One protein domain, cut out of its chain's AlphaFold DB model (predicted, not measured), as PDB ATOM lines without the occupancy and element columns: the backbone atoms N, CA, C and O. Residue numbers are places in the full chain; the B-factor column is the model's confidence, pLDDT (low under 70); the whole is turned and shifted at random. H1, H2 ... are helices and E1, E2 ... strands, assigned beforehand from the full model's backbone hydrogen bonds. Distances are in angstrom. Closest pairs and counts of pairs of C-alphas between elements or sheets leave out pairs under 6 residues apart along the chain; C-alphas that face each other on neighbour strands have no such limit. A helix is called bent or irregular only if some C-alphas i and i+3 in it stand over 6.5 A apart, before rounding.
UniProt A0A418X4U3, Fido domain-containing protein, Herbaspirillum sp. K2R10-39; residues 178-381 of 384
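This is residues 178 to 381 of the 384 residues of the protein "Fido domain-containing protein" of Herbaspirillum sp. K2R10-39 (UniProt A0A418X4U3). A small antiparallel sheet, with H3 packed along its edge strand E2, sits at one end of a group of three helices, H4, H5 and H6, where the end of H5 reaches it. Of these, H4 and H5 form a long hairpin and H6 folds back along H5; H1 crosses H6 and meets H4 near its own first residue, Thr 186, and H8 stands across H5 on another side. Residues 298 to 303, of which 302 to 303 belong to H5 and the others make the link from H4 to H5, stick out at the end away from the sheet. Along the 204 printed residues come H1 H2 E1 H3 E2 E3 H4 H5 H6 H7 H8, eight named helices and three named strands, with sheet order E1 E3 E2. The class is mostly helix; the whole is compact, with a radius of gyration of the C-alphas of 16.9 A and spans of 51 by 37 by 34 A.

Start at the sheet, where E3 (residues 265 to 269) has E1 (221 to 225) and E2 (255 to 259) as antiparallel neighbours. Look at N 225 and O 265, 2.7 A apart, and at N 256 and O 268, 2.8 A apart, both within hydrogen-bond range. E2 and E3 form a hairpin. H3 (233 to 250) is on the sheet, over E2, at a height over the sheet of 7.1 A; C-alphas 243 and 255 are their closest, 5.0 A apart. E1, H3 and E2 make a split strand-helix-strand unit, two strands running the same way with E3 between them, its crossover right-handed. The hub is H5 (302 to 323), which touches H4 (274 to 297), H6 (330 to 345) and H7 (358 to 361). H4 and H5 form a helical hairpin at a shallow tilt of 7 degrees, closest at C-alphas 288 and 312, 5.8 A. H5 and H6 form another at 29 degrees, closest at C-alphas 317 and 334, 5.0 A. H7 only grazes the sheet, and its C-alpha 359 is 5.0 A from C-alpha 318 of H5. H1 (186 to 196) touches H6 at a steep tilt of 56 degrees, closest at C-alphas 193 and 333, 5.9 A. H8 (369 to 380) is close to but not clearly touching H5, about perpendicular at 88 degrees, with C-alphas 310 and 369 closest at 7.6 A. H2 (202 to 205) touches no helix. Every O i to N i+4 pair is within hydrogen-bond range in H4 and H5, but 6 of 7 in H1, 13 of 14 in H3, 9 of 12 in H6 and 7 of 8 in H8; H2 and H7 are too short for such a pair.

Find C-alpha 186, where H1 begins, at (33.900, 9.144, -13.153). H4 runs 34.6 A from C-alpha 274 at (40.117, -0.470, -13.227), H5 31.8 A, H3 26.4 A and H6 20.6 A. H6 is only just irregular: C-alphas 335 and 338 are 6.55 A apart. H8 ends at C-alpha 380, (6.768, 18.681, -4.535).

The C-alphas of Ser 207 and Pro 299 are the two farthest apart, 56.0 A. The printed part has no cut; its long links are H2 to E1 and H6 to H7. Residues 199 to 212 have pLDDT under 70, against a mean of 92.5 for the printed part.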
ATOM      1  N   LEU A 178      24.757  15.855  -5.033       92.88
ATOM      2  CA  LEU A 178      24.361  17.256  -5.125       92.88
ATOM      3  C   LEU A 178      25.429  18.234  -4.596       92.88
ATOM      4  O   LEU A 178      25.269  19.449  -4.744       92.88
ATOM      5  N   ALA A 179      26.531  17.763  -4.016       93.94
ATOM      6  CA  ALA A 179      27.595  18.643  -3.546       93.94
ATOM      7  C   ALA A 179      28.281  19.349  -4.737       93.94
ATOM      8  O   ALA A 179      28.851  18.677  -5.600       93.94
ATOM      9  N   PRO A 180      28.315  20.697  -4.781       90.56
ATOM     10  CA  PRO A 180      28.984  21.431  -5.861       90.56
ATOM     11  C   PRO A 180      30.481  21.127  -5.976       90.56
ATOM     12  O   PRO A 180      31.045  21.243  -7.057       90.56
ATOM     13  N   ALA A 181      31.112  20.736  -4.866       92.00
ATOM     14  CA  ALA A 181      32.529  20.397  -4.809       92.00
ATOM     15  C   ALA A 181      32.882  19.098  -5.554       92.00
ATOM     16  O   ALA A 181      34.050  18.890  -5.870       92.00
ATOM     17  N   ASN A 182      31.902  18.231  -5.835       92.81
ATOM     18  CA  ASN A 182      32.160  16.968  -6.513       92.81
ATOM     19  C   ASN A 182      32.121  17.155  -8.037       92.81
ATOM     20  O   ASN A 182      31.091  17.596  -8.574       92.81
ATOM     21  N   PRO A 183      33.212  16.812  -8.747       92.56
ATOM     22  CA  PRO A 183      33.281  16.974 -10.192       92.56
ATOM     23  C   PRO A 183      32.286  16.036 -10.875       92.56
ATOM     24  O   PRO A 183      32.127  14.890 -10.471       92.56
ATOM     25  N   PHE A 184      31.613  16.504 -11.925       95.56
ATOM     26  CA  PHE A 184      30.663  15.688 -12.681       95.56
ATOM     27  C   PHE A 184      31.398  14.782 -13.683       95.56
ATOM     28  O   PHE A 184      31.466  15.068 -14.875       95.56
ATOM     29  N   ASN A 185      32.028  13.728 -13.164       96.56
ATOM     30  CA  ASN A 185      32.833  12.774 -13.923       96.56
ATOM     31  C   ASN A 185      32.829  11.386 -13.248       96.56
ATOM     32  O   ASN A 185      32.081  11.122 -12.308       96.56
ATOM     33  N   THR A 186      33.711  10.495 -13.698       95.12
ATOM     34  CA  THR A 186      33.900   9.144 -13.153       95.12
ATOM     35  C   THR A 186      34.151   9.092 -11.632       95.12
ATOM     36  O   THR A 186      33.733   8.131 -10.985       95.12
ATOM     37  N   GLU A 187      34.778  10.106 -11.027       95.62
ATOM     38  CA  GLU A 187      35.027  10.160  -9.577       95.62
ATOM     39  C   GLU A 187      33.735  10.348  -8.775       95.62
ATOM     40  O   GLU A 187      33.603   9.785  -7.685       95.62
ATOM     41  N   LEU A 188      32.747  11.060  -9.333       96.56
ATOM     42  CA  LEU A 188      31.425  11.193  -8.722       96.56
ATOM     43  C   LEU A 188      30.780   9.830  -8.504       96.56
ATOM     44  O   LEU A 188      30.245   9.573  -7.430       96.56
ATOM     45  N   ASN A 189      30.844   8.951  -9.504       96.25
ATOM     46  CA  ASN A 189      30.235   7.625  -9.422       96.25
ATOM     47  C   ASN A 189      30.839   6.807  -8.275       96.25
ATOM     48  O   ASN A 189      30.106   6.151  -7.536       96.25
ATOM     49  N   LEU A 190      32.162   6.880  -8.090       95.50
ATOM     50  CA  LEU A 190      32.850   6.229  -6.973       95.50
ATOM     51  C   LEU A 190      32.432   6.823  -5.630       95.50
ATOM     52  O   LEU A 190      32.172   6.074  -4.688       95.50
ATOM     53  N   ALA A 191      32.355   8.152  -5.541       95.94
ATOM     54  CA  ALA A 191      31.964   8.847  -4.322       95.94
ATOM     55  C   ALA A 191      30.510   8.540  -3.930       95.94
ATOM     56  O   ALA A 191      30.239   8.252  -2.766       95.94
ATOM     57  N   VAL A 192      29.585   8.555  -4.896       96.25
ATOM     58  CA  VAL A 192      28.174   8.204  -4.684       96.25
ATOM     59  C   VAL A 192      28.059   6.749  -4.251       96.25
ATOM     60  O   VAL A 192      27.458   6.480  -3.218       96.25
ATOM     61  N   HIS A 193      28.677   5.810  -4.973       94.88
ATOM     62  CA  HIS A 193      28.636   4.397  -4.592       94.88
ATOM     63  C   HIS A 193      29.216   4.171  -3.190       94.88
ATOM     64  O   HIS A 193      28.620   3.461  -2.388       94.88
ATOM     65  N   LYS A 194      30.320   4.848  -2.849       93.12
ATOM     66  CA  LYS A 194      30.892   4.810  -1.499       93.12
ATOM     67  C   LYS A 194      29.900   5.265  -0.425       93.12
ATOM     68  O   LYS A 194      29.876   4.681   0.652       93.12
ATOM     69  N   ALA A 195      29.122   6.308  -0.701       92.94
ATOM     70  CA  ALA A 195      28.106   6.803   0.220       92.94
ATOM     71  C   ALA A 195      26.912   5.848   0.347       92.94
ATOM     72  O   ALA A 195      26.302   5.798   1.407       92.94
ATOM     73  N   LEU A 196      26.598   5.073  -0.696       91.12
ATOM     74  CA  LEU A 196      25.508   4.095  -0.675       91.12
ATOM     75  C   LEU A 196      25.846   2.830   0.113       91.12
ATOM     76  O   LEU A 196      24.956   2.233   0.707       91.12
ATOM     77  N   THR A 197      27.118   2.441   0.144       85.75
ATOM     78  CA  THR A 197      27.586   1.210   0.792       85.75
ATOM     79  C   THR A 197      28.271   1.516   2.128       85.75
ATOM     80  O   THR A 197      29.449   1.203   2.320       85.75
ATOM     81  N   LEU A 198      27.561   2.174   3.054       78.31
ATOM     82  CA  LEU A 198      28.068   2.467   4.407       78.31
ATOM     83  C   LEU A 198      28.321   1.183   5.212       78.31
ATOM     84  O   LEU A 198      27.697   0.146   4.967       78.31
ATOM     85  N   ASP A 199      29.229   1.243   6.186       69.38
ATOM     86  CA  ASP A 199      29.512   0.119   7.086       69.38
ATOM     87  C   ASP A 199      28.217  -0.375   7.764       69.38
ATOM     88  O   ASP A 199      27.444   0.420   8.293       69.38
ATOM     89  N   GLY A 200      27.980  -1.691   7.736       65.31
ATOM     90  CA  GLY A 200      26.769  -2.323   8.283       65.31
ATOM     91  C   GLY A 200      25.702  -2.698   7.249       65.31
ATOM     92  O   GLY A 200      24.873  -3.558   7.539       65.31
ATOM     93  N   THR A 201      25.773  -2.149   6.035       67.31
ATOM     94  CA  THR A 201      24.917  -2.567   4.910       67.31
ATOM     95  C   THR A 201      25.202  -4.020   4.498       67.31
ATOM     96  O   THR A 201      26.282  -4.551   4.792       67.31
ATOM     97  N   VAL A 202      24.251  -4.705   3.845       62.28
ATOM     98  CA  VAL A 202      24.443  -6.106   3.406       62.28
ATOM     99  C   VAL A 202      25.634  -6.238   2.463       62.28
ATOM    100  O   VAL A 202      26.388  -7.209   2.526       62.28
ATOM    101  N   GLU A 203      25.876  -5.188   1.692       65.88
ATOM    102  CA  GLU A 203      27.036  -4.993   0.843       65.88
ATOM    103  C   GLU A 203      28.366  -5.147   1.607       65.88
ATOM    104  O   GLU A 203      29.340  -5.637   1.043       65.88
ATOM    105  N   ASN A 204      28.407  -4.805   2.899       61.81
ATOM    106  CA  ASN A 204      29.596  -4.901   3.752       61.81
ATOM    107  C   ASN A 204      29.553  -6.060   4.770       61.81
ATOM    108  O   ASN A 204      30.572  -6.351   5.401       61.81
ATOM    109  N   SER A 205      28.409  -6.726   4.962       56.78
ATOM    110  CA  SER A 205      28.239  -7.759   6.001       56.78
ATOM    111  C   SER A 205      28.579  -9.181   5.536       56.78
ATOM    112  O   SER A 205      28.816 -10.070   6.361       56.78
ATOM    113  N   VAL A 206      28.676  -9.414   4.224       56.06
ATOM    114  CA  VAL A 206      29.062 -10.718   3.670       56.06
ATOM    115  C   VAL A 206      30.586 -10.873   3.730       56.06
ATOM    116  O   VAL A 206      31.325 -10.337   2.899       56.06
ATOM    117  N   SER A 207      31.073 -11.625   4.722       44.62
ATOM    118  CA  SER A 207      32.493 -11.952   4.881       44.62
ATOM    119  C   SER A 207      33.025 -12.694   3.644       44.62
ATOM    120  O   SER A 207      32.503 -13.725   3.228       44.62
ATOM    121  N   GLY A 208      34.059 -12.131   3.013       53.75
ATOM    122  CA  GLY A 208      34.613 -12.642   1.753       53.75
ATOM    123  C   GLY A 208      33.935 -12.112   0.484       53.75
ATOM    124  O   GLY A 208      34.347 -12.493  -0.613       53.75
ATOM    125  N   SER A 209      32.944 -11.221   0.595       48.44
ATOM    126  CA  SER A 209      32.373 -10.564  -0.578       48.44
ATOM    127  C   SER A 209      33.398  -9.632  -1.230       48.44
ATOM    128  O   SER A 209      34.118  -8.871  -0.587       48.44
ATOM    129  N   ALA A 210      33.485  -9.703  -2.555       52.12
ATOM    130  CA  ALA A 210      34.316  -8.824  -3.372       52.12
ATOM    131  C   ALA A 210      33.748  -7.391  -3.473       52.12
ATOM    132  O   ALA A 210      34.154  -6.639  -4.363       52.12
ATOM    133  N   ILE A 211      32.799  -7.025  -2.603       60.34
ATOM    134  CA  ILE A 211      32.164  -5.713  -2.592       60.34
ATOM    135  C   ILE A 211      33.137  -4.751  -1.927       60.34
ATOM    136  O   ILE A 211      33.380  -4.773  -0.725       60.34
ATOM    137  N   ARG A 212      33.783  -3.939  -2.760       66.25
ATOM    138  CA  ARG A 212      34.694  -2.898  -2.308       66.25
ATOM    139  C   ARG A 212      33.967  -1.567  -2.410       66.25
ATOM    140  O   ARG A 212      33.795  -1.031  -3.504       66.25
ATOM    141  N   THR A 213      33.562  -1.048  -1.260       79.81
ATOM    142  CA  THR A 213      32.933   0.265  -1.082       79.81
ATOM    143  C   THR A 213      33.721   1.365  -1.788       79.81
ATOM    144  O   THR A 213      34.861   1.655  -1.425       79.81
ATOM    145  N   GLY A 214      33.115   1.973  -2.811       83.44
ATOM    146  CA  GLY A 214      33.760   3.019  -3.615       83.44
ATOM    147  C   GLY A 214      34.873   2.547  -4.558       83.44
ATOM    148  O   GLY A 214      35.805   3.309  -4.796       83.44
ATOM    149  N   TYR A 215      34.807   1.320  -5.086       88.56
ATOM    150  CA  TYR A 215      35.757   0.818  -6.086       88.56
ATOM    151  C   TYR A 215      35.051   0.122  -7.246       88.56
ATOM    152  O   TYR A 215      33.968  -0.441  -7.095       88.56
ATOM    153  N   TRP A 216      35.719   0.089  -8.396       92.19
ATOM    154  CA  TRP A 216      35.262  -0.669  -9.555       92.19
ATOM    155  C   TRP A 216      35.273  -2.175  -9.304       92.19
ATOM    156  O   TRP A 216      36.236  -2.742  -8.775       92.19
ATOM    157  N   LEU A 217      34.227  -2.848  -9.774       91.00
ATOM    158  CA  LEU A 217      34.159  -4.296  -9.794       91.00
ATOM    159  C   LEU A 217      35.165  -4.854 -10.807       91.00
ATOM    160  O   LEU A 217      34.968  -4.801 -12.019       91.00
ATOM    161  N   ARG A 218      36.218  -5.486 -10.287       88.25
ATOM    162  CA  ARG A 218      37.226  -6.187 -11.099       88.25
ATOM    163  C   ARG A 218      36.778  -7.578 -11.561       88.25
ATOM    164  O   ARG A 218      37.446  -8.185 -12.388       88.25
ATOM    165  N   GLY A 219      35.713  -8.132 -10.983       88.00
ATOM    166  CA  GLY A 219      35.142  -9.422 -11.378       88.00
ATOM    167  C   GLY A 219      34.270  -9.312 -12.628       88.00
ATOM    168  O   GLY A 219      33.947  -8.209 -13.069       88.00
ATOM    169  N   GLY A 220      33.893 -10.459 -13.196       91.56
ATOM    170  CA  GLY A 220      32.706 -10.521 -14.052       91.56
ATOM    171  C   GLY A 220      31.444 -10.491 -13.190       91.56
ATOM    172  O   GLY A 220      31.504 -10.821 -12.004       91.56
ATOM    173  N   ILE A 221      30.318 -10.096 -13.772       94.50
ATOM    174  CA  ILE A 221      29.015 -10.088 -13.098       94.50
ATOM    175  C   ILE A 221      27.964 -10.699 -14.011       94.50
ATOM    176  O   ILE A 221      28.084 -10.620 -15.233       94.50
ATOM    177  N   THR A 222      26.977 -11.372 -13.426       95.12
ATOM    178  CA  THR A 222      25.836 -11.920 -14.157       95.12
ATOM    179  C   THR A 222      24.555 -11.666 -13.390       95.12
ATOM    180  O   THR A 222      24.513 -11.898 -12.185       95.12
ATOM    181  N   PHE A 223      23.528 -11.212 -14.097       94.88
ATOM    182  CA  PHE A 223      22.188 -11.027 -13.557       94.88
ATOM    183  C   PHE A 223      21.133 -11.332 -14.624       94.88
ATOM    184  O   PHE A 223      21.408 -11.326 -15.829       94.88
ATOM    185  N   GLY A 224      19.924 -11.641 -14.163       95.25
ATOM    186  CA  GLY A 224      18.796 -11.982 -15.018       95.25
ATOM    187  C   GLY A 224      17.974 -10.758 -15.423       95.25
ATOM    188  O   GLY A 224      17.743  -9.866 -14.613       95.25
ATOM    189  N   MET A 225      17.477 -10.752 -16.658       96.00
ATOM    190  CA  MET A 225      16.501  -9.791 -17.164       96.00
ATOM    191  C   MET A 225      15.352 -10.506 -17.881       96.00
ATOM    192  O   MET A 225      15.563 -11.342 -18.765       96.00
ATOM    193  N   TYR A 226      14.123 -10.165 -17.526       93.38
ATOM    194  CA  TYR A 226      12.903 -10.742 -18.071       93.38
ATOM    195  C   TYR A 226      12.382  -9.901 -19.237       93.38
ATOM    196  O   TYR A 226      12.250  -8.677 -19.154       93.38
ATOM    197  N   GLU A 227      12.067 -10.574 -20.343       94.25
ATOM    198  CA  GLU A 227      11.479  -9.931 -21.517       94.25
ATOM    199  C   GLU A 227      10.122  -9.306 -21.176       94.25
ATOM    200  O   GLU A 227       9.265  -9.962 -20.592       94.25
ATOM    201  N   GLY A 228       9.940  -8.035 -21.533       91.25
ATOM    202  CA  GLY A 228       8.719  -7.275 -21.256       91.25
ATOM    203  C   GLY A 228       8.630  -6.678 -19.847       91.25
ATOM    204  O   GLY A 228       7.820  -5.779 -19.653       91.25
ATOM    205  N   ILE A 229       9.469  -7.113 -18.897       91.00
ATOM    206  CA  ILE A 229       9.508  -6.559 -17.531       91.00
ATOM    207  C   ILE A 229      10.639  -5.534 -17.418       91.00
ATOM    208  O   ILE A 229      10.385  -4.341 -17.289       91.00
ATOM    209  N   ASN A 230      11.890  -5.987 -17.558       92.38
ATOM    210  CA  ASN A 230      13.087  -5.141 -17.502       92.38
ATOM    211  C   ASN A 230      14.027  -5.345 -18.709       92.38
ATOM    212  O   ASN A 230      15.148  -4.847 -18.714       92.38
ATOM    213  N   CYS A 231      13.569  -6.027 -19.771       96.06
ATOM    214  CA  CYS A 231      14.290  -6.161 -21.040       96.06
ATOM    215  C   CYS A 231      13.379  -6.018 -22.271       96.06
ATOM    216  O   CYS A 231      12.370  -6.716 -22.392       96.06
ATOM    217  N   THR A 232      13.779  -5.184 -23.235       97.44
ATOM    218  CA  THR A 232      13.090  -4.987 -24.526       97.44
ATOM    219  C   THR A 232      14.018  -5.273 -25.704       97.44
ATOM    220  O   THR A 232      15.240  -5.327 -25.569       97.44
ATOM    221  N   GLN A 233      13.468  -5.404 -26.913       97.62
ATOM    222  CA  GLN A 233      14.291  -5.544 -28.119       97.62
ATOM    223  C   GLN A 233      15.228  -4.345 -28.340       97.62
ATOM    224  O   GLN A 233      16.386  -4.552 -28.704       97.62
ATOM    225  N   LYS A 234      14.757  -3.111 -28.117       98.31
ATOM    226  CA  LYS A 234      15.571  -1.902 -28.315       98.31
ATOM    227  C   LYS A 234      16.680  -1.798 -27.271       98.31
ATOM    228  O   LYS A 234      17.820  -1.513 -27.626       98.31
ATOM    229  N   GLY A 235      16.401  -2.113 -26.007       97.75
ATOM    230  CA  GLY A 235      17.448  -2.141 -24.987       97.75
ATOM    231  C   GLY A 235      18.496  -3.231 -25.233       97.75
ATOM    232  O   GLY A 235      19.686  -2.992 -25.027       97.75
ATOM    233  N   ARG A 236      18.109  -4.384 -25.804       97.25
ATOM    234  CA  ARG A 236      19.077  -5.390 -26.285       97.25
ATOM    235  C   ARG A 236      19.973  -4.871 -27.409       97.25
ATOM    236  O   ARG A 236      21.142  -5.241 -27.457       97.25
ATOM    237  N   GLN A 237      19.453  -4.031 -28.304       98.00
ATOM    238  CA  GLN A 237      20.262  -3.404 -29.355       98.00
ATOM    239  C   GLN A 237      21.286  -2.429 -28.763       98.00
ATOM    240  O   GLN A 237      22.438  -2.440 -29.186       98.00
ATOM    241  N   GLU A 238      20.909  -1.647 -27.748       97.94
ATOM    242  CA  GLU A 238      21.858  -0.785 -27.027       97.94
ATOM    243  C   GLU A 238      22.938  -1.590 -26.299       97.94
ATOM    244  O   GLU A 238      24.115  -1.250 -26.385       97.94
ATOM    245  N   LEU A 239      22.565  -2.690 -25.636       96.88
ATOM    246  CA  LEU A 239      23.526  -3.607 -25.015       96.88
ATOM    247  C   LEU A 239      24.481  -4.218 -26.045       96.88
ATOM    248  O   LEU A 239      25.680  -4.313 -25.792       96.88
ATOM    249  N   ALA A 240      23.975  -4.606 -27.219       96.94
ATOM    250  CA  ALA A 240      24.806  -5.118 -28.305       96.94
ATOM    251  C   ALA A 240      25.769  -4.048 -28.846       96.94
ATOM    252  O   ALA A 240      26.924  -4.364 -29.129       96.94
ATOM    253  N   ALA A 241      25.326  -2.791 -28.950       97.12
ATOM    254  CA  ALA A 241      26.172  -1.671 -29.353       97.12
ATOM    255  C   ALA A 241      27.266  -1.376 -28.315       97.12
ATOM    256  O   ALA A 241      28.429  -1.220 -28.685       97.12
ATOM    257  N   LEU A 242      26.924  -1.381 -27.021       96.75
ATOM    258  CA  LEU A 242      27.903  -1.253 -25.940       96.75
ATOM    259  C   LEU A 242      28.918  -2.403 -25.979       96.75
ATOM    260  O   LEU A 242      30.121  -2.165 -25.939       96.75
ATOM    261  N   ASN A 243      28.453  -3.645 -26.139       96.44
ATOM    262  CA  ASN A 243      29.332  -4.801 -26.295       96.44
ATOM    263  C   ASN A 243      30.278  -4.650 -27.497       96.44
ATOM    264  O   ASN A 243      31.458  -4.969 -27.394       96.44
ATOM    265  N   ALA A 244      29.787  -4.166 -28.640       96.19
ATOM    266  CA  ALA A 244      30.624  -3.925 -29.812       96.19
ATOM    267  C   ALA A 244      31.706  -2.868 -29.532       96.19
ATOM    268  O   ALA A 244      32.857  -3.074 -29.907       96.19
ATOM    269  N   ALA A 245      31.362  -1.785 -28.827       95.06
ATOM    270  CA  ALA A 245      32.321  -0.760 -28.417       95.06
ATOM    271  C   ALA A 245      33.387  -1.314 -27.455       95.06
ATOM    272  O   ALA A 245      34.568  -1.014 -27.613       95.06
ATOM    273  N   MET A 246      32.992  -2.173 -26.508       94.69
ATOM    274  CA  MET A 246      33.927  -2.837 -25.592       94.69
ATOM    275  C   MET A 246      34.887  -3.774 -26.332       94.69
ATOM    276  O   MET A 246      36.099  -3.648 -26.187       94.69
ATOM    277  N   ASN A 247      34.365  -4.645 -27.202       93.44
ATOM    278  CA  ASN A 247      35.206  -5.550 -27.990       93.44
ATOM    279  C   ASN A 247      36.140  -4.791 -28.944       93.44
ATOM    280  O   ASN A 247      37.242  -5.254 -29.210       93.44
ATOM    281  N   ALA A 248      35.731  -3.631 -29.464       92.75
ATOM    282  CA  ALA A 248      36.594  -2.809 -30.312       92.75
ATOM    283  C   ALA A 248      37.787  -2.202 -29.548       92.75
ATOM    284  O   ALA A 248      38.792  -1.872 -30.174       92.75
ATOM    285  N   HIS A 249      37.688  -2.058 -28.223       90.31
ATOM    286  CA  HIS A 249      38.751  -1.499 -27.392       90.31
ATOM    287  C   HIS A 249      39.904  -2.490 -27.159       90.31
ATOM    288  O   HIS A 249      41.065  -2.096 -27.251       90.31
ATOM    289  N   ASP A 250      39.609  -3.764 -26.872       87.00
ATOM    290  CA  ASP A 250      40.641  -4.757 -26.515       87.00
ATOM    291  C   ASP A 250      40.443  -6.178 -27.074       87.00
ATOM    292  O   ASP A 250      41.338  -7.008 -26.940       87.00
ATOM    293  N   GLY A 251      39.313  -6.475 -27.719       82.44
ATOM    294  CA  GLY A 251      39.022  -7.772 -28.342       82.44
ATOM    295  C   GLY A 251      38.743  -8.937 -27.384       82.44
ATOM    296  O   GLY A 251      38.416 -10.027 -27.855       82.44
ATOM    297  N   GLU A 252      38.850  -8.738 -26.070       82.25
ATOM    298  CA  GLU A 252      38.707  -9.797 -25.060       82.25
ATOM    299  C   GLU A 252      37.570  -9.525 -24.070       82.25
ATOM    300  O   GLU A 252      37.045 -10.455 -23.446       82.25
ATOM    301  N   THR A 253      37.182  -8.259 -23.910       88.00
ATOM    302  CA  THR A 253      36.144  -7.846 -22.972       88.00
ATOM    303  C   THR A 253      34.812  -7.597 -23.658       88.00
ATOM    304  O   THR A 253      34.723  -7.129 -24.791       88.00
ATOM    305  N   GLY A 254      33.729  -7.900 -22.948       91.06
ATOM    306  CA  GLY A 254      32.407  -7.710 -23.505       91.06
ATOM    307  C   GLY A 254      31.269  -8.002 -22.548       91.06
ATOM    308  O   GLY A 254      31.436  -8.445 -21.408       91.06
ATOM    309  N   ILE A 255      30.082  -7.749 -23.075       94.75
ATOM    310  CA  ILE A 255      28.795  -8.072 -22.491       94.75
ATOM    311  C   ILE A 255      28.161  -9.145 -23.366       94.75
ATOM    312  O   ILE A 255      27.956  -8.967 -24.566       94.75
ATOM    313  N   THR A 256      27.807 -10.269 -22.760       94.56
ATOM    314  CA  THR A 256      27.019 -11.305 -23.422       94.56
ATOM    315  C   THR A 256      25.604 -11.294 -22.880       94.56
ATOM    316  O   THR A 256      25.387 -11.093 -21.688       94.56
ATOM    317  N   LEU A 257      24.644 -11.524 -23.770       95.31
ATOM    318  CA  LEU A 257      23.244 -11.657 -23.415       95.31
ATOM    319  C   LEU A 257      22.728 -12.993 -23.943       95.31
ATOM    320  O   LEU A 257      22.640 -13.189 -25.156       95.31
ATOM    321  N   LYS A 258      22.415 -13.928 -23.045       95.69
ATOM    322  CA  LYS A 258      21.981 -15.285 -23.416       95.69
ATOM    323  C   LYS A 258      20.627 -15.599 -22.808       95.69
ATOM    324  O   LYS A 258      20.470 -15.512 -21.600       95.69
ATOM    325  N   LYS A 259      19.660 -15.992 -23.636       95.75
ATOM    326  CA  LYS A 259      18.357 -16.465 -23.156       95.75
ATOM    327  C   LYS A 259      18.504 -17.904 -22.660       95.75
ATOM    328  O   LYS A 259      18.973 -18.757 -23.414       95.75
ATOM    329  N   ASP A 260      18.157 -18.163 -21.404       93.19
ATOM    330  CA  ASP A 260      18.147 -19.513 -20.849       93.19
ATOM    331  C   ASP A 260      16.836 -20.257 -21.176       93.19
ATOM    332  O   ASP A 260      15.951 -19.748 -21.869       93.19
ATOM    333  N   LYS A 261      16.717 -21.502 -20.700       93.12
ATOM    334  CA  LYS A 261      15.556 -22.365 -20.977       93.12
ATOM    335  C   LYS A 261      14.244 -21.847 -20.373       93.12
ATOM    336  O   LYS A 261      13.189 -22.251 -20.846       93.12
ATOM    337  N   SER A 262      14.304 -20.992 -19.352       90.00
ATOM    338  CA  SER A 262      13.128 -20.365 -18.735       90.00
ATOM    339  C   SER A 262      12.650 -19.128 -19.499       90.00
ATOM    340  O   SER A 262      11.597 -18.579 -19.196       90.00
ATOM    341  N   GLY A 263      13.410 -18.689 -20.507       89.56
ATOM    342  CA  GLY A 263      13.151 -17.449 -21.228       89.56
ATOM    343  C   GLY A 263      13.760 -16.209 -20.568       89.56
ATOM    344  O   GLY A 263      13.623 -15.117 -21.117       89.56
ATOM    345  N   LEU A 264      14.468 -16.368 -19.448       93.88
ATOM    346  CA  LEU A 264      15.226 -15.314 -18.784       93.88
ATOM    347  C   LEU A 264      16.496 -14.990 -19.582       93.88
ATOM    348  O   LEU A 264      17.245 -15.886 -19.978       93.88
ATOM    349  N   TYR A 265      16.757 -13.708 -19.830       96.50
ATOM    350  CA  TYR A 265      18.019 -13.269 -20.412       96.50
ATOM    351  C   TYR A 265      19.076 -13.108 -19.320       96.50
ATOM    352  O   TYR A 265      18.912 -12.314 -18.405       96.50
ATOM    353  N   GLN A 266      20.188 -13.818 -19.438       96.88
ATOM    354  CA  GLN A 266      21.365 -13.654 -18.593       96.88
ATOM    355  C   GLN A 266      22.263 -12.581 -19.208       96.88
ATOM    356  O   GLN A 266      22.858 -12.810 -20.267       96.88
ATOM    357  N   HIS A 267      22.324 -11.413 -18.571       95.94
ATOM    358  CA  HIS A 267      23.328 -10.396 -18.858       95.94
ATOM    359  C   HIS A 267      24.612 -10.792 -18.139       95.94
ATOM    360  O   HIS A 267      24.612 -10.906 -16.918       95.94
ATOM    361  N   THR A 268      25.710 -10.964 -18.870       96.19
ATOM    362  CA  THR A 268      27.024 -11.253 -18.293       96.19
ATOM    363  C   THR A 268      28.054 -10.277 -18.828       96.19
ATOM    364  O   THR A 268      28.366 -10.317 -20.018       96.19
ATOM    365  N   ARG A 269      28.654  -9.475 -17.946       95.38
ATOM    366  CA  ARG A 269      29.850  -8.688 -18.263       95.38
ATOM    367  C   ARG A 269      31.101  -9.478 -17.884       95.38
ATOM    368  O   ARG A 269      31.218  -9.961 -16.754       95.38
ATOM    369  N   SER A 270      32.055  -9.578 -18.808       94.62
ATOM    370  CA  SER A 270      33.378 -10.149 -18.543       94.62
ATOM    371  C   SER A 270      34.154  -9.324 -17.512       94.62
ATOM    372  O   SER A 270      33.835  -8.175 -17.226       94.62
ATOM    373  N   ARG A 271      35.226  -9.892 -16.962       94.31
ATOM    374  CA  ARG A 271      36.162  -9.158 -16.101       94.31
ATOM    375  C   ARG A 271      36.695  -7.904 -16.812       94.31
ATOM    376  O   ARG A 271      37.077  -7.984 -17.972       94.31
ATOM    377  N   LEU A 272      36.745  -6.788 -16.083       94.25
ATOM    378  CA  LEU A 272      37.370  -5.532 -16.503       94.25
ATOM    379  C   LEU A 272      38.419  -5.115 -15.468       94.25
ATOM    380  O   LEU A 272      38.260  -5.342 -14.266       94.25
ATOM    381  N   THR A 273      39.503  -4.512 -15.934       93.19
ATOM    382  CA  THR A 273      40.466  -3.799 -15.091       93.19
ATOM    383  C   THR A 273      39.898  -2.445 -14.660       93.19
ATOM    384  O   THR A 273      38.944  -1.935 -15.246       93.19
ATOM    385  N   GLU A 274      40.506  -1.825 -13.648       92.06
ATOM    386  CA  GLU A 274      40.117  -0.470 -13.227       92.06
ATOM    387  C   GLU A 274      40.346   0.568 -14.328       92.06
ATOM    388  O   GLU A 274      39.534   1.472 -14.475       92.06
ATOM    389  N   ALA A 275      41.402   0.408 -15.134       93.38
ATOM    390  CA  ALA A 275      41.687   1.296 -16.257       93.38
ATOM    391  C   ALA A 275      40.610   1.198 -17.348       93.38
ATOM    392  O   ALA A 275      40.128   2.224 -17.814       93.38
ATOM    393  N   GLN A 276      40.176  -0.018 -17.701       95.00
ATOM    394  CA  GLN A 276      39.067  -0.220 -18.643       95.00
ATOM    395  C   GLN A 276      37.753   0.352 -18.094       95.00
ATOM    396  O   GLN A 276      37.026   1.024 -18.819       95.00
ATOM    397  N   MET A 277      37.459   0.143 -16.804       95.25
ATOM    398  CA  MET A 277      36.254   0.708 -16.187       95.25
ATOM    399  C   MET A 277      36.270   2.241 -16.204       95.25
ATOM    400  O   MET A 277      35.283   2.877 -16.578       95.25
ATOM    401  N   ALA A 278      37.405   2.844 -15.841       95.06
ATOM    402  CA  ALA A 278      37.590   4.287 -15.893       95.06
ATOM    403  C   ALA A 278      37.479   4.824 -17.329       95.06
ATOM    404  O   ALA A 278      36.852   5.859 -17.536       95.06
ATOM    405  N   HIS A 279      38.021   4.101 -18.315       95.56
ATOM    406  CA  HIS A 279      37.905   4.455 -19.726       95.56
ATOM    407  C   HIS A 279      36.442   4.483 -20.183       95.56
ATOM    408  O   HIS A 279      35.967   5.538 -20.588       95.56
ATOM    409  N   PHE A 280      35.699   3.378 -20.057       97.19
ATOM    410  CA  PHE A 280      34.315   3.321 -20.550       97.19
ATOM    411  C   PHE A 280      33.388   4.310 -19.836       97.19
ATOM    412  O   PHE A 280      32.593   4.985 -20.482       97.19
ATOM    413  N   THR A 281      33.512   4.452 -18.513       97.44
ATOM    414  CA  THR A 281      32.730   5.459 -17.774       97.44
ATOM    415  C   THR A 281      33.092   6.884 -18.202       97.44
ATOM    416  O   THR A 281      32.199   7.708 -18.388       97.44
ATOM    417  N   GLY A 282      34.379   7.167 -18.437       97.88
ATOM    418  CA  GLY A 282      34.846   8.445 -18.972       97.88
ATOM    419  C   GLY A 282      34.285   8.751 -20.365       97.88
ATOM    420  O   GLY A 282      33.798   9.857 -20.594       97.88
ATOM    421  N   GLU A 283      34.263   7.762 -21.263       98.06
ATOM    422  CA  GLU A 283      33.649   7.877 -22.594       98.06
ATOM    423  C   GLU A 283      32.148   8.191 -22.507       98.06
ATOM    424  O   GLU A 283      31.632   8.991 -23.288       98.06
ATOM    425  N   PHE A 284      31.429   7.637 -21.524       98.50
ATOM    426  CA  PHE A 284      30.015   7.963 -21.323       98.50
ATOM    427  C   PHE A 284      29.812   9.435 -20.937       98.50
ATOM    428  O   PHE A 284      28.928  10.092 -21.492       98.50
ATOM    429  N   PHE A 285      30.640   9.982 -20.038       98.56
ATOM    430  CA  PHE A 285      30.609  11.414 -19.709       98.56
ATOM    431  C   PHE A 285      30.996  12.288 -20.909       98.56
ATOM    432  O   PHE A 285      30.340  13.298 -21.168       98.56
ATOM    433  N   ALA A 286      32.016  11.897 -21.677       98.19
ATOM    434  CA  ALA A 286      32.413  12.615 -22.886       98.19
ATOM    435  C   ALA A 286      31.273  12.655 -23.921       98.19
ATOM    436  O   ALA A 286      30.930  13.733 -24.414       98.19
ATOM    437  N   SER A 287      30.624  11.512 -24.176       98.25
ATOM    438  CA  SER A 287      29.445  11.410 -25.049       98.25
ATOM    439  C   SER A 287      28.307  12.302 -24.558       98.25
ATOM    440  O   SER A 287      27.705  13.018 -25.356       98.25
ATOM    441  N   PHE A 288      28.031  12.313 -23.250       98.62
ATOM    442  CA  PHE A 288      27.021  13.193 -22.660       98.62
ATOM    443  C   PHE A 288      27.318  14.672 -22.941       98.62
ATOM    444  O   PHE A 288      26.451  15.398 -23.429       98.62
ATOM    445  N   HIS A 289      28.545  15.130 -22.687       98.38
ATOM    446  CA  HIS A 289      28.918  16.523 -22.931       98.38
ATOM    447  C   HIS A 289      28.834  16.899 -24.414       98.38
ATOM    448  O   HIS A 289      28.365  17.993 -24.742       98.38
ATOM    449  N   GLN A 290      29.234  15.993 -25.310       98.38
ATOM    450  CA  GLN A 290      29.115  16.192 -26.751       98.38
ATOM    451  C   GLN A 290      27.648  16.309 -27.190       98.38
ATOM    452  O   GLN A 290      27.308  17.217 -27.949       98.38
ATOM    453  N   GLU A 291      26.769  15.436 -26.694       98.31
ATOM    454  CA  GLU A 291      25.334  15.467 -26.997       98.31
ATOM    455  C   GLU A 291      24.665  16.745 -26.487       98.31
ATOM    456  O   GLU A 291      23.898  17.371 -27.218       98.31
ATOM    457  N   VAL A 292      25.004  17.188 -25.275       98.38
ATOM    458  CA  VAL A 292      24.500  18.444 -24.698       98.38
ATOM    459  C   VAL A 292      24.953  19.649 -25.519       98.38
ATOM    460  O   VAL A 292      24.149  20.539 -25.806       98.38
ATOM    461  N   ALA A 293      26.227  19.688 -25.921       98.19
ATOM    462  CA  ALA A 293      26.750  20.752 -26.771       98.19
ATOM    463  C   ALA A 293      26.043  20.775 -28.136       98.19
ATOM    464  O   ALA A 293      25.590  21.832 -28.575       98.19
ATOM    465  N   GLY A 294      25.881  19.609 -28.768       97.88
ATOM    466  CA  GLY A 294      25.179  19.471 -30.045       97.88
ATOM    467  C   GLY A 294      23.697  19.845 -29.960       97.88
ATOM    468  O   GLY A 294      23.180  20.519 -30.854       97.88
ATOM    469  N   ALA A 295      23.015  19.477 -28.870       97.62
ATOM    470  CA  ALA A 295      21.636  19.881 -28.617       97.62
ATOM    471  C   ALA A 295      21.529  21.409 -28.550       97.62
ATOM    472  O   ALA A 295      20.782  21.986 -29.335       97.62
ATOM    473  N   ARG A 296      22.352  22.064 -27.717       97.25
ATOM    474  CA  ARG A 296      22.362  23.529 -27.524       97.25
ATOM    475  C   ARG A 296      22.682  24.331 -28.786       97.25
ATOM    476  O   ARG A 296      22.260  25.477 -28.894       97.25
ATOM    477  N   GLN A 297      23.432  23.751 -29.717       97.44
ATOM    478  CA  GLN A 297      23.780  24.383 -30.993       97.44
ATOM    479  C   GLN A 297      22.743  24.128 -32.097       97.44
ATOM    480  O   GLN A 297      22.788  24.779 -33.140       97.44
ATOM    481  N   SER A 298      21.821  23.181 -31.901       96.25
ATOM    482  CA  SER A 298      20.815  22.837 -32.905       96.25
ATOM    483  C   SER A 298      19.716  23.907 -32.980       96.25
ATOM    484  O   SER A 298      19.179  24.288 -31.939       96.25
ATOM    485  N   PRO A 299      19.303  24.355 -34.183       96.56
ATOM    486  CA  PRO A 299      18.217  25.318 -34.351       96.56
ATOM    487  C   PRO A 299      16.852  24.620 -34.229       96.56
ATOM    488  O   PRO A 299      16.160  24.397 -35.219       96.56
ATOM    489  N   VAL A 300      16.491  24.227 -33.010       97.62
ATOM    490  CA  VAL A 300      15.196  23.618 -32.669       97.62
ATOM    491  C   VAL A 300      14.467  24.473 -31.636       97.62
ATOM    492  O   VAL A 300      15.074  25.326 -30.987       97.62
ATOM    493  N   ASP A 301      13.161  24.266 -31.486       98.00
ATOM    494  CA  ASP A 301      12.386  24.908 -30.427       98.00
ATOM    495  C   ASP A 301      12.832  24.446 -29.025       98.00
ATOM    496  O   ASP A 301      13.557  23.458 -28.856       98.00
ATOM    497  N   ALA A 302      12.402  25.190 -28.003       97.12
ATOM    498  CA  ALA A 302      12.809  24.955 -26.623       97.12
ATOM    499  C   ALA A 302      12.353  23.593 -26.082       97.12
ATOM    500  O   ALA A 302      13.076  23.002 -25.281       97.12
ATOM    501  N   ASP A 303      11.207  23.069 -26.516       96.94
ATOM    502  CA  ASP A 303      10.681  21.795 -26.020       96.94
ATOM    503  C   ASP A 303      11.474  20.627 -26.604       96.94
ATOM    504  O   ASP A 303      11.949  19.764 -25.863       96.94
ATOM    505  N   THR A 304      11.747  20.665 -27.909       97.44
ATOM    506  CA  THR A 304      12.624  19.701 -28.582       97.44
ATOM    507  C   THR A 304      14.045  19.735 -28.007       97.44
ATOM    508  O   THR A 304      14.665  18.692 -27.789       97.44
ATOM    509  N   MET A 305      14.584  20.930 -27.740       97.94
ATOM    510  CA  MET A 305      15.879  21.112 -27.072       97.94
ATOM    511  C   MET A 305      15.886  20.430 -25.700       97.94
ATOM    512  O   MET A 305      16.783  19.651 -25.380       97.94
ATOM    513  N   ASN A 306      14.868  20.721 -24.900       97.62
ATOM    514  CA  ASN A 306      14.702  20.208 -23.554       97.62
ATOM    515  C   ASN A 306      14.591  18.682 -23.525       97.62
ATOM    516  O   ASN A 306      15.271  18.047 -22.721       97.62
ATOM    517  N   GLU A 307      13.811  18.092 -24.432       97.31
ATOM    518  CA  GLU A 307      13.728  16.640 -24.562       97.31
ATOM    519  C   GLU A 307      15.095  16.034 -24.906       97.31
ATOM    520  O   GLU A 307      15.506  15.057 -24.284       97.31
ATOM    521  N   ARG A 308      15.856  16.628 -25.836       98.19
ATOM    522  CA  ARG A 308      17.207  16.141 -26.176       98.19
ATOM    523  C   ARG A 308      18.151  16.154 -24.973       98.19
ATOM    524  O   ARG A 308      18.907  15.203 -24.789       98.19
ATOM    525  N   LEU A 309      18.096  17.201 -24.150       98.56
ATOM    526  CA  LEU A 309      18.893  17.305 -22.924       98.56
ATOM    527  C   LEU A 309      18.517  16.220 -21.905       98.56
ATOM    528  O   LEU A 309      19.393  15.575 -21.330       98.56
ATOM    529  N   ASP A 310      17.221  15.974 -21.731       98.38
ATOM    530  CA  ASP A 310      16.713  14.924 -20.847       98.38
ATOM    531  C   ASP A 310      17.133  13.524 -21.328       98.38
ATOM    532  O   ASP A 310      17.561  12.680 -20.537       98.38
ATOM    533  N   ARG A 311      17.076  13.285 -22.645       98.25
ATOM    534  CA  ARG A 311      17.524  12.031 -23.268       98.25
ATOM    535  C   ARG A 311      19.024  11.809 -23.111       98.25
ATOM    536  O   ARG A 311      19.416  10.677 -22.841       98.25
ATOM    537  N   ALA A 312      19.843  12.857 -23.206       98.62
ATOM    538  CA  ALA A 312      21.280  12.757 -22.951       98.62
ATOM    539  C   ALA A 312      21.564  12.324 -21.498       98.62
ATOM    540  O   ALA A 312      22.377  11.428 -21.264       98.62
ATOM    541  N   ALA A 313      20.850  12.892 -20.517       98.62
ATOM    542  CA  ALA A 313      20.972  12.499 -19.109       98.62
ATOM    543  C   ALA A 313      20.541  11.038 -18.866       98.62
ATOM    544  O   ALA A 313      21.259  10.277 -18.210       98.62
ATOM    545  N   LEU A 314      19.415  10.610 -19.450       98.50
ATOM    546  CA  LEU A 314      18.957   9.216 -19.391       98.50
ATOM    547  C   LEU A 314      19.940   8.251 -20.057       98.50
ATOM    548  O   LEU A 314      20.199   7.172 -19.523       98.50
ATOM    549  N   LYS A 315      20.517   8.631 -21.201       98.62
ATOM    550  CA  LYS A 315      21.524   7.826 -21.895       98.62
ATOM    551  C   LYS A 315      22.782   7.659 -21.046       98.62
ATOM    552  O   LYS A 315      23.291   6.542 -20.953       98.62
ATOM    553  N   LEU A 316      23.256   8.725 -20.394       98.69
ATOM    554  CA  LEU A 316      24.395   8.671 -19.473       98.69
ATOM    555  C   LEU A 316      24.147   7.675 -18.331       98.69
ATOM    556  O   LEU A 316      24.968   6.782 -18.112       98.69
ATOM    557  N   ALA A 317      23.011   7.798 -17.636       98.50
ATOM    558  CA  ALA A 317      22.635   6.906 -16.538       98.50
ATOM    559  C   ALA A 317      22.462   5.453 -17.010       98.50
ATOM    560  O   ALA A 317      23.003   4.529 -16.404       98.50
ATOM    561  N   SER A 318      21.770   5.244 -18.133       98.25
ATOM    562  CA  SER A 318      21.520   3.907 -18.672       98.25
ATOM    563  C   SER A 318      22.796   3.220 -19.163       98.25
ATOM    564  O   SER A 318      22.949   2.019 -18.968       98.25
ATOM    565  N   SER A 319      23.744   3.961 -19.744       98.44
ATOM    566  CA  SER A 319      25.026   3.395 -20.191       98.44
ATOM    567  C   SER A 319      25.855   2.891 -19.005       98.44
ATOM    568  O   SER A 319      26.417   1.798 -19.063       98.44
ATOM    569  N   HIS A 320      25.867   3.640 -17.897       98.38
ATOM    570  CA  HIS A 320      26.500   3.208 -16.649       98.38
ATOM    571  C   HIS A 320      25.806   1.990 -16.037       98.38
ATOM    572  O   HIS A 320      26.485   1.035 -15.663       98.38
ATOM    573  N   GLN A 321      24.471   1.989 -15.991       97.56
ATOM    574  CA  GLN A 321      23.697   0.859 -15.480       97.56
ATOM    575  C   GLN A 321      23.986  -0.427 -16.271       97.56
ATOM    576  O   GLN A 321      24.340  -1.446 -15.684       97.56
ATOM    577  N   LYS A 322      23.957  -0.351 -17.607       97.25
ATOM    578  CA  LYS A 322      24.268  -1.469 -18.515       97.25
ATOM    579  C   LYS A 322      25.703  -1.979 -18.400       97.25
ATOM    580  O   LYS A 322      25.946  -3.158 -18.644       97.25
ATOM    581  N   LEU A 323      26.658  -1.109 -18.066       97.56
ATOM    582  CA  LEU A 323      28.044  -1.507 -17.808       97.56
ATOM    583  C   LEU A 323      28.188  -2.223 -16.455       97.56
ATOM    584  O   LEU A 323      29.102  -3.024 -16.285       97.56
ATOM    585  N   HIS A 324      27.303  -1.951 -15.496       96.69
ATOM    586  CA  HIS A 324      27.296  -2.566 -14.168       96.69
ATOM    587  C   HIS A 324      28.690  -2.532 -13.480       96.69
ATOM    588  O   HIS A 324      29.293  -3.576 -13.183       96.69
ATOM    589  N   PRO A 325      29.263  -1.323 -13.288       95.88
ATOM    590  CA  PRO A 325      30.623  -1.126 -12.787       95.88
ATOM    591  C   PRO A 325      30.820  -1.518 -11.320       95.88
ATOM    592  O   PRO A 325      31.966  -1.670 -10.895       95.88
ATOM    593  N   PHE A 326      29.747  -1.688 -10.548       94.50
ATOM    594  CA  PHE A 326      29.784  -2.113  -9.150       94.50
ATOM    595  C   PHE A 326      29.186  -3.512  -8.974       94.50
ATOM    596  O   PHE A 326      28.435  -3.993  -9.826       94.50
ATOM    597  N   MET A 327      29.520  -4.179  -7.867       90.38
ATOM    598  CA  MET A 327      28.906  -5.472  -7.529       90.38
ATOM    599  C   MET A 327      27.413  -5.322  -7.238       90.38
ATOM    600  O   MET A 327      26.622  -6.146  -7.681       90.38
ATOM    601  N   ASP A 328      27.050  -4.251  -6.541       89.38
ATOM    602  CA  ASP A 328      25.679  -3.891  -6.209       89.38
ATOM    603  C   ASP A 328      25.561  -2.355  -6.156       89.38
ATOM    604  O   ASP A 328      26.536  -1.641  -6.383       89.38
ATOM    605  N   GLY A 329      24.361  -1.826  -5.939       91.50
ATOM    606  CA  GLY A 329      24.104  -0.396  -5.812       91.50
ATOM    607  C   GLY A 329      24.063   0.353  -7.142       91.50
ATOM    608  O   GLY A 329      23.780   1.546  -7.129       91.50
ATOM    609  N   ASN A 330      24.280  -0.314  -8.285       95.25
ATOM    610  CA  ASN A 330      24.269   0.315  -9.614       95.25
ATOM    611  C   ASN A 330      22.937   1.023  -9.895       95.25
ATOM    612  O   ASN A 330      22.942   2.212 -10.209       95.25
ATOM    613  N   GLY A 331      21.809   0.329  -9.681       94.56
ATOM    614  CA  GLY A 331      20.477   0.892  -9.919       94.56
ATOM    615  C   GLY A 331      20.286   2.203  -9.163       94.56
ATOM    616  O   GLY A 331      19.965   3.226  -9.762       94.56
ATOM    617  N   ARG A 332      20.612   2.218  -7.867       93.88
ATOM    618  CA  ARG A 332      20.589   3.418  -7.020       93.88
ATOM    619  C   ARG A 332      21.554   4.490  -7.539       93.88
ATOM    620  O   ARG A 332      21.131   5.604  -7.842       93.88
ATOM    621  N   ALA A 333      22.834   4.146  -7.690       96.25
ATOM    622  CA  ALA A 333      23.902   5.048  -8.119       96.25
ATOM    623  C   ALA A 333      23.565   5.781  -9.425       96.25
ATOM    624  O   ALA A 333      23.818   6.981  -9.536       96.25
ATOM    625  N   PHE A 334      22.969   5.086 -10.395       97.88
ATOM    626  CA  PHE A 334      22.785   5.632 -11.736       97.88
ATOM    627  C   PHE A 334      21.375   6.131 -12.019       97.88
ATOM    628  O   PHE A 334      21.230   7.254 -12.504       97.88
ATOM    629  N   SER A 335      20.342   5.346 -11.701       96.38
ATOM    630  CA  SER A 335      18.953   5.727 -12.000       96.38
ATOM    631  C   SER A 335      18.433   6.837 -11.084       96.38
ATOM    632  O   SER A 335      17.609   7.639 -11.516       96.38
ATOM    633  N   ILE A 336      18.948   6.923  -9.851       95.69
ATOM    634  CA  ILE A 336      18.538   7.937  -8.876       95.69
ATOM    635  C   ILE A 336      19.560   9.072  -8.864       95.69
ATOM    636  O   ILE A 336      19.230  10.200  -9.229       95.69
ATOM    637  N   PHE A 337      20.815   8.799  -8.502       96.81
ATOM    638  CA  PHE A 337      21.771   9.875  -8.218       96.81
ATOM    639  C   PHE A 337      22.410  10.482  -9.469       96.81
ATOM    640  O   PHE A 337      22.322  11.696  -9.658       96.81
ATOM    641  N   LEU A 338      23.037   9.677 -10.337       97.88
ATOM    642  CA  LEU A 338      23.713  10.197 -11.533       97.88
ATOM    643  C   LEU A 338      22.728  10.894 -12.474       97.88
ATOM    644  O   LEU A 338      23.023  11.992 -12.944       97.88
ATOM    645  N   LEU A 339      21.556  10.292 -12.707       97.81
ATOM    646  CA  LEU A 339      20.502  10.890 -13.526       97.81
ATOM    647  C   LEU A 339      20.107  12.275 -13.007       97.81
ATOM    648  O   LEU A 339      20.150  13.253 -13.752       97.81
ATOM    649  N   ASN A 340      19.753  12.383 -11.727       96.94
ATOM    650  CA  ASN A 340      19.274  13.648 -11.176       96.94
ATOM    651  C   ASN A 340      20.387  14.689 -11.016       96.94
ATOM    652  O   ASN A 340      20.135  15.884 -11.177       96.94
ATOM    653  N   ARG A 341      21.636  14.264 -10.796       96.56
ATOM    654  CA  ARG A 341      22.790  15.164 -10.884       96.56
ATOM    655  C   ARG A 341      22.985  15.681 -12.311       96.56
ATOM    656  O   ARG A 341      23.155  16.884 -12.478       96.56
ATOM    657  N   ALA A 342      22.892  14.827 -13.329       97.62
ATOM    658  CA  ALA A 342      22.980  15.242 -14.730       97.62
ATOM    659  C   ALA A 342      21.874  16.245 -15.097       97.62
ATOM    660  O   ALA A 342      22.154  17.287 -15.684       97.62
ATOM    661  N   LEU A 343      20.625  15.977 -14.701       97.19
ATOM    662  CA  LEU A 343      19.497  16.888 -14.924       97.19
ATOM    663  C   LEU A 343      19.727  18.246 -14.250       97.19
ATOM    664  O   LEU A 343      19.507  19.283 -14.876       97.19
ATOM    665  N   ARG A 344      20.261  18.258 -13.023       95.44
ATOM    666  CA  ARG A 344      20.624  19.497 -12.328       95.44
ATOM    667  C   ARG A 344      21.691  20.304 -13.072       95.44
ATOM    668  O   ARG A 344      21.515  21.511 -13.212       95.44
ATOM    669  N   GLU A 345      22.755  19.671 -13.571       95.50
ATOM    670  CA  GLU A 345      23.789  20.356 -14.377       95.50
ATOM    671  C   GLU A 345      23.209  21.015 -15.639       95.50
ATOM    672  O   GLU A 345      23.718  22.016 -16.145       95.50
ATOM    673  N   LEU A 346      22.110  20.462 -16.145       96.38
ATOM    674  CA  LEU A 346      21.404  20.963 -17.315       96.38
ATOM    675  C   LEU A 346      20.312  21.991 -16.978       96.38
ATOM    676  O   LEU A 346      19.682  22.505 -17.901       96.38
ATOM    677  N   GLY A 347      20.081  22.296 -15.696       95.31
ATOM    678  CA  GLY A 347      18.975  23.149 -15.250       95.31
ATOM    679  C   GLY A 347      17.600  22.534 -15.526       95.31
ATOM    680  O   GLY A 347      16.632  23.254 -15.769       95.31
ATOM    681  N   ARG A 348      17.517  21.199 -15.564       95.56
ATOM    682  CA  ARG A 348      16.295  20.443 -15.846       95.56
ATOM    683  C   ARG A 348      15.636  19.977 -14.545       95.56
ATOM    684  O   ARG A 348      16.345  19.697 -13.577       95.56
ATOM    685  N   PRO A 349      14.295  19.846 -14.517       94.31
ATOM    686  CA  PRO A 349      13.607  19.219 -13.398       94.31
ATOM    687  C   PRO A 349      14.089  17.778 -13.182       94.31
ATOM    688  O   PRO A 349      14.374  17.092 -14.172       94.31
ATOM    689  N   PRO A 350      14.149  17.317 -11.923       95.75
ATOM    690  CA  PRO A 350      14.487  15.938 -11.575       95.75
ATOM    691  C   PRO A 350      13.460  14.928 -12.106       95.75
ATOM    692  O   PRO A 350      12.359  15.283 -12.533       95.75
ATOM    693  N   MET A 351      13.830  13.652 -12.057       96.44
ATOM    694  CA  MET A 351      13.012  12.523 -12.485       96.44
ATOM    695  C   MET A 351      13.035  11.408 -11.446       96.44
ATOM    696  O   MET A 351      14.077  11.109 -10.856       96.44
ATOM    697  N   LEU A 352      11.885  10.754 -11.284       95.62
ATOM    698  CA  LEU A 352      11.746   9.504 -10.554       95.62
ATOM    699  C   LEU A 352      11.302   8.416 -11.534       95.62
ATOM    700  O   LEU A 352      10.166   8.427 -12.002       95.62
ATOM    701  N   ILE A 353      12.214   7.508 -11.883       95.25
ATOM    702  CA  ILE A 353      11.904   6.394 -12.788       95.25
ATOM    703  C   ILE A 353      10.962   5.422 -12.066       95.25
ATOM    704  O   ILE A 353      11.044   5.227 -10.853       95.25
ATOM    705  N   ASP A 354      10.029   4.845 -12.817       92.69
ATOM    706  CA  ASP A 354       9.037   3.917 -12.283       92.69
ATOM    707  C   ASP A 354       9.658   2.622 -11.770       92.69
ATOM    708  O   ASP A 354       9.302   2.178 -10.685       92.69
ATOM    709  N   ASP A 355      10.621   2.071 -12.498       92.38
ATOM    710  CA  ASP A 355      11.444   0.943 -12.079       92.38
ATOM    711  C   ASP A 355      12.902   1.171 -12.501       92.38
ATOM    712  O   ASP A 355      13.236   1.174 -13.690       92.38
ATOM    713  N   ALA A 356      13.785   1.345 -11.514       92.00
ATOM    714  CA  ALA A 356      15.216   1.542 -11.720       92.00
ATOM    715  C   ALA A 356      15.872   0.431 -12.562       92.00
ATOM    716  O   ALA A 356      16.808   0.708 -13.320       92.00
ATOM    717  N   THR A 357      15.367  -0.808 -12.481       92.19
ATOM    718  CA  THR A 357      15.918  -1.962 -13.212       92.19
ATOM    719  C   THR A 357      15.632  -1.903 -14.711       92.19
ATOM    720  O   THR A 357      16.297  -2.563 -15.508       92.19
ATOM    721  N   ARG A 358      14.701  -1.053 -15.162       95.06
ATOM    722  CA  ARG A 358      14.480  -0.852 -16.601       95.06
ATOM    723  C   ARG A 358      15.713  -0.298 -17.296       95.06
ATOM    724  O   ARG A 358      15.931  -0.611 -18.463       95.06
ATOM    725  N   LEU A 359      16.558   0.468 -16.606       96.38
ATOM    726  CA  LEU A 359      17.783   0.990 -17.213       96.38
ATOM    727  C   LEU A 359      18.798  -0.106 -17.590       96.38
ATOM    728  O   LEU A 359      19.677   0.184 -18.406       96.38
ATOM    729  N   ASP A 360      18.653  -1.334 -17.071       94.50
ATOM    730  CA  ASP A 360      19.473  -2.494 -17.441       94.50
ATOM    731  C   ASP A 360      19.180  -2.991 -18.864       94.50
ATOM    732  O   ASP A 360      20.096  -3.269 -19.641       94.50
ATOM    733  N   GLY A 361      17.901  -3.104 -19.231       95.25
ATOM    734  CA  GLY A 361      17.491  -3.815 -20.445       95.25
ATOM    735  C   GLY A 361      16.482  -3.096 -21.333       95.25
ATOM    736  O   GLY A 361      16.145  -3.645 -22.385       95.25
ATOM    737  N   PHE A 362      16.023  -1.896 -20.970       97.88
ATOM    738  CA  PHE A 362      15.266  -0.999 -21.849       97.88
ATOM    739  C   PHE A 362      16.213  -0.036 -22.560       97.88
ATOM    740  O   PHE A 362      17.307   0.283 -22.084       97.88
ATOM    741  N   SER A 363      15.788   0.451 -23.720       98.25
ATOM    742  CA  SER A 363      16.412   1.602 -24.354       98.25
ATOM    743  C   SER A 363      16.120   2.861 -23.547       98.25
ATOM    744  O   SER A 363      14.999   3.069 -23.085       98.25
ATOM    745  N   HIS A 364      17.096   3.762 -23.440       97.50
ATOM    746  CA  HIS A 364      16.873   5.079 -22.829       97.50
ATOM    747  C   HIS A 364      15.774   5.900 -23.546       97.50
ATOM    748  O   HIS A 364      15.192   6.816 -22.962       97.50
ATOM    749  N   LEU A 365      15.457   5.561 -24.803       98.00
ATOM    750  CA  LEU A 365      14.356   6.150 -25.572       98.00
ATOM    751  C   LEU A 365      12.977   5.605 -25.174       98.00
ATOM    752  O   LEU A 365      11.966   6.226 -25.491       98.00
ATOM    753  N   GLU A 366      12.918   4.453 -24.505       97.69
ATOM    754  CA  GLU A 366      11.668   3.825 -24.052       97.69
ATOM    755  C   GLU A 366      11.209   4.340 -22.687       97.69
ATOM    756  O   GLU A 366      10.053   4.152 -22.323       97.69
ATOM    757  N   ILE A 367      12.081   5.024 -21.941       97.25
ATOM    758  CA  ILE A 367      11.704   5.655 -20.675       97.25
ATOM    759  C   ILE A 367      10.771   6.835 -20.961       97.25
ATOM    760  O   ILE A 367      11.124   7.746 -21.722       97.25
ATOM    761  N   ASN A 368       9.581   6.837 -20.358       97.31
ATOM    762  CA  ASN A 368       8.641   7.946 -20.487       97.31
ATOM    763  C   ASN A 368       9.069   9.111 -19.580       97.31
ATOM    764  O   ASN A 368       8.879   9.081 -18.365       97.31
ATOM    765  N   ILE A 369       9.650  10.149 -20.187       97.38
ATOM    766  CA  ILE A 369      10.128  11.349 -19.484       97.38
ATOM    767  C   ILE A 369       8.988  12.073 -18.759       97.38
ATOM    768  O   ILE A 369       9.194  12.572 -17.654       97.38
ATOM    769  N   ALA A 370       7.803  12.153 -19.374       96.94
ATOM    770  CA  ALA A 370       6.674  12.871 -18.794       96.94
ATOM    771  C   ALA A 370       6.200  12.187 -17.506       96.94
ATOM    772  O   ALA A 370       6.063  12.852 -16.481       96.94
ATOM    773  N   ASP A 371       6.054  10.860 -17.531       96.38
ATOM    774  CA  ASP A 371       5.646  10.082 -16.356       96.38
ATOM    775  C   ASP A 371       6.692  10.180 -15.238       96.38
ATOM    776  O   ASP A 371       6.343  10.426 -14.082       96.38
ATOM    777  N   ALA A 372       7.983  10.067 -15.577       96.38
ATOM    778  CA  ALA A 372       9.069  10.148 -14.599       96.38
ATOM    779  C   ALA A 372       9.173  11.533 -13.931       96.38
ATOM    780  O   ALA A 372       9.502  11.641 -12.747       96.38
ATOM    781  N   ARG A 373       8.867  12.608 -14.667       95.50
ATOM    782  CA  ARG A 373       8.753  13.961 -14.103       95.50
ATOM    783  C   ARG A 373       7.536  14.112 -13.223       95.50
ATOM    784  O   ARG A 373       7.665  14.562 -12.090       95.50
ATOM    785  N   GLN A 374       6.374  13.699 -13.721       95.50
ATOM    786  CA  GLN A 374       5.128  13.791 -12.977       95.50
ATOM    787  C   GLN A 374       5.227  13.028 -11.648       95.50
ATOM    788  O   GLN A 374       4.704  13.478 -10.628       95.50
ATOM    789  N   ALA A 375       5.923  11.888 -11.634       93.81
ATOM    790  CA  ALA A 375       6.215  11.140 -10.418       93.81
ATOM    791  C   ALA A 375       7.007  11.973  -9.395       93.81
ATOM    792  O   ALA A 375       6.642  11.989  -8.221       93.81
ATOM    793  N   PHE A 376       8.032  12.716  -9.827       94.44
ATOM    794  CA  PHE A 376       8.783  13.602  -8.934       94.44
ATOM    795  C   PHE A 376       7.972  14.842  -8.519       94.44
ATOM    796  O   PHE A 376       7.969  15.214  -7.348       94.44
ATOM    797  N   GLU A 377       7.231  15.468  -9.435       93.88
ATOM    798  CA  GLU A 377       6.384  16.642  -9.156       93.88
ATOM    799  C   GLU A 377       5.319  16.350  -8.087       93.88
ATOM    800  O   GLU A 377       5.036  17.189  -7.226       93.88
ATOM    801  N   LYS A 378       4.775  15.125  -8.060       92.12
ATOM    802  CA  LYS A 378       3.874  14.670  -6.987       92.12
ATOM    803  C   LYS A 378       4.523  14.762  -5.598       92.12
ATOM    804  O   LYS A 378       3.807  14.993  -4.620       92.12
ATOM    805  N   LEU A 379       5.851  14.645  -5.496       90.38
ATOM    806  CA  LEU A 379       6.586  14.832  -4.239       90.38
ATOM    807  C   LEU A 379       6.655  16.307  -3.819       90.38
ATOM    808  O   LEU A 379       6.622  16.593  -2.625       90.38
ATOM    809  N   GLN A 380       6.722  17.233  -4.781       89.50
ATOM    810  CA  GLN A 380       6.768  18.681  -4.535       89.50
ATOM    811  C   GLN A 380       5.399  19.249  -4.160       89.50
ATOM    812  O   GLN A 380       5.310  20.190  -3.372       89.50
ATOM    813  N   SER A 381       4.321  18.678  -4.705       86.69
ATOM    814  CA  SER A 381       2.970  19.123  -4.369       86.69
ATOM    815  C   SER A 381       2.717  18.990  -2.862       86.69
ATOM    816  O   SER A 381       2.918  17.925  -2.264       86.69
TER     817      SER A 381